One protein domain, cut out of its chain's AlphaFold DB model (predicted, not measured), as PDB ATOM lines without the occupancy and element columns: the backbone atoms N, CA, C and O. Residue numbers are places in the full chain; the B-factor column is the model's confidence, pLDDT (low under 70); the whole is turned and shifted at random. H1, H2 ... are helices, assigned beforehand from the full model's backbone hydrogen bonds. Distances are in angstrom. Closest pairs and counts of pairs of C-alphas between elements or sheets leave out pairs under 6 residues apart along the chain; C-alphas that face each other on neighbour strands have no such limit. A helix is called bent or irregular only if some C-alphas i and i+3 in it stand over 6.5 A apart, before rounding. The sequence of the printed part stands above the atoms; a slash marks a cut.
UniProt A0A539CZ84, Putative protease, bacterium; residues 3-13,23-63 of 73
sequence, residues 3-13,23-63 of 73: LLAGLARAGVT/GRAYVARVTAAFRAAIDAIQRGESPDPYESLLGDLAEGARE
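This is residues 3 to 13 and 23 to 63 of the 73 residues of the protein "Putative protease" of bacterium (UniProt A0A539CZ84). One long helix, H2, makes the longest part of the model; after it the chain folds back, and the short, irregular helix H3 packs beside the first half of H2 as the second arm of a helical hairpin. A second short helix, H1, sits near the other end of H2, well away from H3. The printed part has 52 residues with three named helices, in the order H1, H2, H3, and no named strand; the class is all helix. It is only just compact, close to loose, with a radius of gyration of the C-alphas of 11.7 A, and spans 31 by 21 by 17 A.

H1, residues 4 to 9, and H2, residues 24 to 42, only just touch, with 3 pairs of C-alphas within 8 A. H2 touches H1 with residues 37 to 41 alone, and the closest C-alphas of the two, those of Ala 5 and Ile 41, are 6.2 A apart. The two run the same way at a steep tilt of 38 degrees, only just past shallow. H2 touches H3, residues 52 to 57, with residues 26 to 33 alone; the closest C-alphas are those of Ala 33 and Leu 53, 6.4 A apart. H2 and H3 form a helical hairpin, running opposite ways at a shallow tilt of 25 degrees. H1 and H3 are apart. In H1 and H2 every O i to N i+4 pair is within hydrogen-bond range; in H3 0 of 2 are, beside 2 of 3 O i to N i+3 pairs.

H1 begins at C-alpha 4, (13.587, 12.517, 4.326), and is 8.7 A long. H2 is 27.0 A long and ends at C-alpha 42, (6.958, 3.780, 4.487). H3, 9.8 A long, ends at C-alpha 57, (7.563, 27.262, 13.555); it is irregular, with C-alphas 53 and 56 7.8 A apart.

The C-alphas farthest apart, those of Gly 23 and Gly 44, are 32.3 A apart. Residues 14 to 22 are not printed, and C-alphas 13 and 23 are 26.7 A apart across this cut, which lies in the link from H1 to H2. The link from H2 to H3 is short, 9 residues. The mean pLDDT of the printed part is 87.8; residues 58 to 62 are under 70.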
ATOM      1  N   LEU A   3      14.130  16.190   2.176       87.88
ATOM      2  CA  LEU A   3      15.271  15.255   2.216       87.88
ATOM      3  C   LEU A   3      14.932  13.862   2.762       87.88
ATOM      4  O   LEU A   3      15.672  12.915   2.495       87.88
ATOM      5  N   LEU A   4      13.849  13.718   3.528       91.62
ATOM      6  CA  LEU A   4      13.587  12.517   4.326       91.62
ATOM      7  C   LEU A   4      13.464  11.258   3.453       91.62
ATOM      8  O   LEU A   4      14.066  10.231   3.758       91.62
ATOM      9  N   ALA A   5      12.763  11.362   2.318       92.62
ATOM     10  CA  ALA A   5      12.614  10.259   1.368       92.62
ATOM     11  C   ALA A   5      13.952   9.858   0.721       92.62
ATOM     12  O   ALA A   5      14.213   8.678   0.496       92.62
ATOM     13  N   GLY A   6      14.824  10.833   0.438       93.00
ATOM     14  CA  GLY A   6      16.168  10.574  -0.081       93.00
ATOM     15  C   GLY A   6      17.062   9.870   0.940       93.00
ATOM     16  O   GLY A   6      17.746   8.911   0.592       93.00
ATOM     17  N   LEU A   7      17.010  10.304   2.202       93.50
ATOM     18  CA  LEU A   7      17.754   9.689   3.304       93.50
ATOM     19  C   LEU A   7      17.289   8.253   3.576       93.50
ATOM     20  O   LEU A   7      18.126   7.369   3.737       93.50
ATOM     21  N   ALA A   8      15.978   8.001   3.550       94.69
ATOM     22  CA  ALA A   8      15.428   6.655   3.693       94.69
ATOM     23  C   ALA A   8      15.940   5.713   2.587       94.69
ATOM     24  O   ALA A   8      16.417   4.619   2.882       94.69
ATOM     25  N   ARG A   9      15.940   6.160   1.320       94.56
ATOM     26  CA  ARG A   9      16.519   5.387   0.200       94.56
ATOM     27  C   ARG A   9      18.022   5.141   0.345       94.56
ATOM     28  O   ARG A   9      18.515   4.133  -0.143       94.56
ATOM     29  N   ALA A  10      18.739   6.042   1.013       95.81
ATOM     30  CA  ALA A  10      20.159   5.884   1.317       95.81
ATOM     31  C   ALA A  10      20.433   4.942   2.511       95.81
ATOM     32  O   ALA A  10      21.587   4.776   2.895       95.81
ATOM     33  N   GLY A  11      19.398   4.334   3.107       96.31
ATOM     34  CA  GLY A  11      19.529   3.389   4.217       96.31
ATOM     35  C   GLY A  11      19.547   4.033   5.606       96.31
ATOM     36  O   GLY A  11      19.855   3.357   6.585       96.31
ATOM     37  N   VAL A  12      19.215   5.323   5.730       95.44
ATOM     38  CA  VAL A  12      19.079   5.970   7.042       95.44
ATOM     39  C   VAL A  12      17.836   5.435   7.749       95.44
ATOM     40  O   VAL A  12      16.722   5.553   7.243       95.44
ATOM     41  N   THR A  13      18.023   4.884   8.947       94.06
ATOM     42  CA  THR A  13      16.954   4.233   9.721       94.06
ATOM     43  C   THR A  13      16.390   5.095  10.849       94.06
ATOM     44  O   THR A  13      15.344   4.767  11.406       94.06
ATOM     45  N   GLY A  23       9.482  25.006  23.960       92.56
ATOM     46  CA  GLY A  23       8.374  24.578  24.821       92.56
ATOM     47  C   GLY A  23       7.737  23.248  24.393       92.56
ATOM     48  O   GLY A  23       7.930  22.777  23.274       92.56
ATOM     49  N   ARG A  24       6.913  22.658  25.271       92.50
ATOM     50  CA  ARG A  24       6.281  21.340  25.043       92.50
ATOM     51  C   ARG A  24       5.439  21.278  23.764       92.50
ATOM     52  O   ARG A  24       5.540  20.308  23.023       92.50
ATOM     53  N   ALA A  25       4.651  22.320  23.488       90.38
ATOM     54  CA  ALA A  25       3.801  22.384  22.295       90.38
ATOM     55  C   ALA A  25       4.620  22.339  20.993       90.38
ATOM     56  O   ALA A  25       4.250  21.644  20.049       90.38
ATOM     57  N   TYR A  26       5.774  23.017  20.970       90.12
ATOM     58  CA  TYR A  26       6.704  22.974  19.841       90.12
ATOM     59  C   TYR A  26       7.231  21.553  19.625       90.12
ATOM     60  O   TYR A  26       7.157  21.022  18.519       90.12
ATOM     61  N   VAL A  27       7.718  20.913  20.694       91.50
ATOM     62  CA  VAL A  27       8.269  19.551  20.626       91.50
ATOM     63  C   VAL A  27       7.217  18.556  20.129       91.50
ATOM     64  O   VAL A  27       7.511  17.754  19.242       91.50
ATOM     65  N   ALA A  28       5.986  18.636  20.639       92.44
ATOM     66  CA  ALA A  28       4.885  17.780  20.206       92.44
ATOM     67  C   ALA A  28       4.563  17.966  18.713       92.44
ATOM     68  O   ALA A  28       4.480  16.987  17.976       92.44
ATOM     69  N   ARG A  29       4.457  19.215  18.243       91.31
ATOM     70  CA  ARG A  29       4.155  19.522  16.834       91.31
ATOM     71  C   ARG A  29       5.253  19.023  15.891       91.31
ATOM     72  O   ARG A  29       4.944  18.378  14.892       91.31
ATOM     73  N   VAL A  30       6.525  19.261  16.223       91.69
ATOM     74  CA  VAL A  30       7.657  18.811  15.394       91.69
ATOM     75  C   VAL A  30       7.729  17.287  15.328       91.69
ATOM     76  O   VAL A  30       7.821  16.721  14.243       91.69
ATOM     77  N   THR A  31       7.660  16.607  16.473       93.50
ATOM     78  CA  THR A  31       7.746  15.139  16.512       93.50
ATOM     79  C   THR A  31       6.574  14.470  15.790       93.50
ATOM     80  O   THR A  31       6.799  13.509  15.053       93.50
ATOM     81  N   ALA A  32       5.354  15.004  15.918       93.88
ATOM     82  CA  ALA A  32       4.180  14.507  15.204       93.88
ATOM     83  C   ALA A  32       4.307  14.667  13.680       93.88
ATOM     84  O   ALA A  32       4.052  13.712  12.946       93.88
ATOM     85  N   ALA A  33       4.757  15.831  13.200       93.44
ATOM     86  CA  ALA A  33       4.954  16.057  11.768       93.44
ATOM     87  C   ALA A  33       5.999  15.093  11.184       93.44
ATOM     88  O   ALA A  33       5.766  14.478  10.145       93.44
ATOM     89  N   PHE A  34       7.138  14.917  11.870       94.50
ATOM     90  CA  PHE A  34       8.184  13.995  11.416       94.50
ATOM     91  C   PHE A  34       7.692  12.549  11.402       94.50
ATOM     92  O   PHE A  34       7.997  11.819  10.463       94.50
ATOM     93  N   ARG A  35       6.921  12.134  12.415       95.69
ATOM     94  CA  ARG A  35       6.321  10.798  12.447       95.69
ATOM     95  C   ARG A  35       5.421  10.571  11.236       95.69
ATOM     96  O   ARG A  35       5.644   9.615  10.504       95.69
ATOM     97  N   ALA A  36       4.488  11.483  10.983       95.25
ATOM     98  CA  ALA A  36       3.553  11.357   9.871       95.25
ATOM     99  C   ALA A  36       4.263  11.292   8.505       95.25
ATOM    100  O   ALA A  36       3.901  10.475   7.660       95.25
ATOM    101  N   ALA A  37       5.325  12.081   8.314       94.88
ATOM    102  CA  ALA A  37       6.136  12.037   7.101       94.88
ATOM    103  C   ALA A  37       6.920  10.728   6.931       94.88
ATOM    104  O   ALA A  37       7.002  10.207   5.821       94.88
ATOM    105  N   ILE A  38       7.486  10.183   8.014       94.94
ATOM    106  CA  ILE A  38       8.159   8.875   7.990       94.94
ATOM    107  C   ILE A  38       7.158   7.782   7.616       94.94
ATOM    108  O   ILE A  38       7.445   6.968   6.739       94.94
ATOM    109  N   ASP A  39       5.980   7.793   8.236       95.88
ATOM    110  CA  ASP A  39       4.950   6.790   7.986       95.88
ATOM    111  C   ASP A  39       4.443   6.874   6.532       95.88
ATOM    112  O   ASP A  39       4.221   5.846   5.896       95.88
ATOM    113  N   ALA A  40       4.313   8.080   5.966       95.44
ATOM    114  CA  ALA A  40       3.982   8.273   4.552       95.44
ATOM    115  C   ALA A  40       5.046   7.682   3.619       95.44
ATOM    116  O   ALA A  40       4.715   6.922   2.711       95.44
ATOM    117  N   ILE A  41       6.330   7.929   3.891       95.19
ATOM    118  CA  ILE A  41       7.433   7.342   3.113       95.19
ATOM    119  C   ILE A  41       7.396   5.812   3.168       95.19
ATOM    120  O   ILE A  41       7.608   5.160   2.148       95.19
ATOM    121  N   GLN A  42       7.095   5.232   4.333       94.31
ATOM    122  CA  GLN A  42       6.958   3.780   4.487       94.31
ATOM    123  C   GLN A  42       5.788   3.202   3.678       94.31
ATOM    124  O   GLN A  42       5.870   2.059   3.236       94.31
ATOM    125  N   ARG A  43       4.731   3.988   3.440       96.50
ATOM    126  CA  ARG A  43       3.617   3.632   2.543       96.50
ATOM    127  C   ARG A  43       3.898   3.914   1.061       96.50
ATOM    128  O   ARG A  43       3.060   3.607   0.221       96.50
ATOM    129  N   GLY A  44       5.058   4.481   0.722       94.94
ATOM    130  CA  GLY A  44       5.387   4.900  -0.646       94.94
ATOM    131  C   GLY A  44       4.753   6.233  -1.063       94.94
ATOM    132  O   GLY A  44       4.718   6.551  -2.249       94.94
ATOM    133  N   GLU A  45       4.260   7.016  -0.107       95.06
ATOM    134  CA  GLU A  45       3.644   8.327  -0.323       95.06
ATOM    135  C   GLU A  45       4.671   9.468  -0.185       95.06
ATOM    136  O   GLU A  45       5.755   9.309   0.390       95.06
ATOM    137  N   SER A  46       4.325  10.654  -0.699       91.06
ATOM    138  CA  SER A  46       5.166  11.846  -0.536       91.06
ATOM    139  C   SER A  46       5.072  12.416   0.890       91.06
ATOM    140  O   SER A  46       3.964  12.572   1.409       91.06
ATOM    141  N   PRO A  47       6.201  12.805   1.520       91.31
ATOM    142  CA  PRO A  47       6.204  13.503   2.805       91.31
ATOM    143  C   PRO A  47       5.884  15.008   2.701       91.31
ATOM    144  O   PRO A  47       5.760  15.668   3.732       91.31
ATOM    145  N   ASP A  48       5.773  15.570   1.492       88.00
ATOM    146  CA  ASP A  48       5.628  17.018   1.266       88.00
ATOM    147  C   ASP A  48       4.453  17.677   2.019       88.00
ATOM    148  O   ASP A  48       4.646  18.770   2.561       88.00
ATOM    149  N   PRO A  49       3.261  17.051   2.151       88.44
ATOM    150  CA  PRO A  49       2.143  17.662   2.876       88.44
ATOM    151  C   PRO A  49       2.477  18.023   4.330       88.44
ATOM    152  O   PRO A  49       1.960  19.006   4.865       88.44
ATOM    153  N   TYR A  50       3.373  17.265   4.965       88.00
ATOM    154  CA  TYR A  50       3.734  17.432   6.373       88.00
ATOM    155  C   TYR A  50       4.776  18.536   6.609       88.00
ATOM    156  O   TYR A  50       4.971  18.947   7.750       88.00
ATOM    157  N   GLU A  51       5.415  19.061   5.559       81.38
ATOM    158  CA  GLU A  51       6.326  20.210   5.664       81.38
ATOM    159  C   GLU A  51       5.572  21.485   6.062       81.38
ATOM    160  O   GLU A  51       6.018  22.238   6.930       81.38
ATOM    161  N   SER A  52       4.371  21.677   5.508       77.75
ATOM    162  CA  SER A  52       3.494  22.809   5.838       77.75
ATOM    163  C   SER A  52       3.142  22.877   7.330       77.75
ATOM    164  O   SER A  52       3.016  23.964   7.893       77.75
ATOM    165  N   LEU A  53       3.097  21.723   8.010       79.19
ATOM    166  CA  LEU A  53       2.823  21.637   9.442       79.19
ATOM    167  C   LEU A  53       3.911  22.287  10.294       79.19
ATOM    168  O   LEU A  53       3.670  22.494  11.479       79.19
ATOM    169  N   LEU A  54       5.078  22.620   9.744       80.00
ATOM    170  CA  LEU A  54       6.176  23.267  10.466       80.00
ATOM    171  C   LEU A  54       6.464  24.695   9.991       80.00
ATOM    172  O   LEU A  54       7.318  25.346  10.590       80.00
ATOM    173  N   GLY A  55       5.751  25.198   8.975       73.25
ATOM    174  CA  GLY A  55       5.996  26.511   8.371       73.25
ATOM    175  C   GLY A  55       6.067  27.631   9.408       73.25
ATOM    176  O   GLY A  55       7.102  28.262   9.569       73.25
ATOM    177  N   ASP A  56       5.023  27.804  10.212       73.88
ATOM    178  CA  ASP A  56       4.953  28.886  11.211       73.88
ATOM    179  C   ASP A  56       5.907  28.697  12.409       73.88
ATOM    180  O   ASP A  56       6.052  29.594  13.237       73.88
ATOM    181  N   LEU A  57       6.549  27.528  12.531       72.38
ATOM    182  CA  LEU A  57       7.563  27.262  13.555       72.38
ATOM    183  C   LEU A  57       8.980  27.623  13.098       72.38
ATOM    184  O   LEU A  57       9.876  27.755  13.937       72.38
ATOM    185  N   ALA A  58       9.201  27.721  11.788       67.62
ATOM    186  CA  ALA A  58      10.473  28.118  11.216       67.62
ATOM    187  C   ALA A  58      10.528  29.644  11.096       67.62
ATOM    188  O   ALA A  58       9.589  30.285  10.625       67.62
ATOM    189  N   GLU A  59      11.649  30.241  11.492       63.06
ATOM    190  CA  GLU A  59      11.887  31.663  11.256       63.06
ATOM    191  C   GLU A  59      11.820  31.946   9.745       63.06
ATOM    192  O   GLU A  59      12.482  31.281   8.941       63.06
ATOM    193  N   GLY A  60      10.942  32.868   9.338       63.78
ATOM    194  CA  GLY A  60      10.666  33.138   7.922       63.78
ATOM    195  C   GLY A  60      10.017  31.973   7.159       63.78
ATOM    196  O   GLY A  60      10.111  31.936   5.933       63.78
ATOM    197  N   ALA A  61       9.405  31.014   7.864       63.22
ATOM    198  CA  ALA A  61       8.747  29.829   7.318       63.22
ATOM    199  C   ALA A  61       9.611  28.982   6.374       63.22
ATOM    200  O   ALA A  61       9.115  28.359   5.433       63.22
ATOM    201  N   ARG A  62      10.932  28.966   6.604       65.62
ATOM    202  CA  ARG A  62      11.883  28.343   5.686       65.62
ATOM    203  C   ARG A  62      12.671  27.225   6.345       65.62
ATOM    204  O   ARG A  62      13.480  27.453   7.238       65.62
ATOM    205  N   GLU A  63      12.531  26.019   5.807       73.69
ATOM    206  CA  GLU A  63      13.459  24.940   6.120       73.69
ATOM    207  C   GLU A  63      14.826  25.157   5.446       73.69
ATOM    208  O   GLU A  63      14.954  25.636   4.302       73.69
TER     209      GLU A  63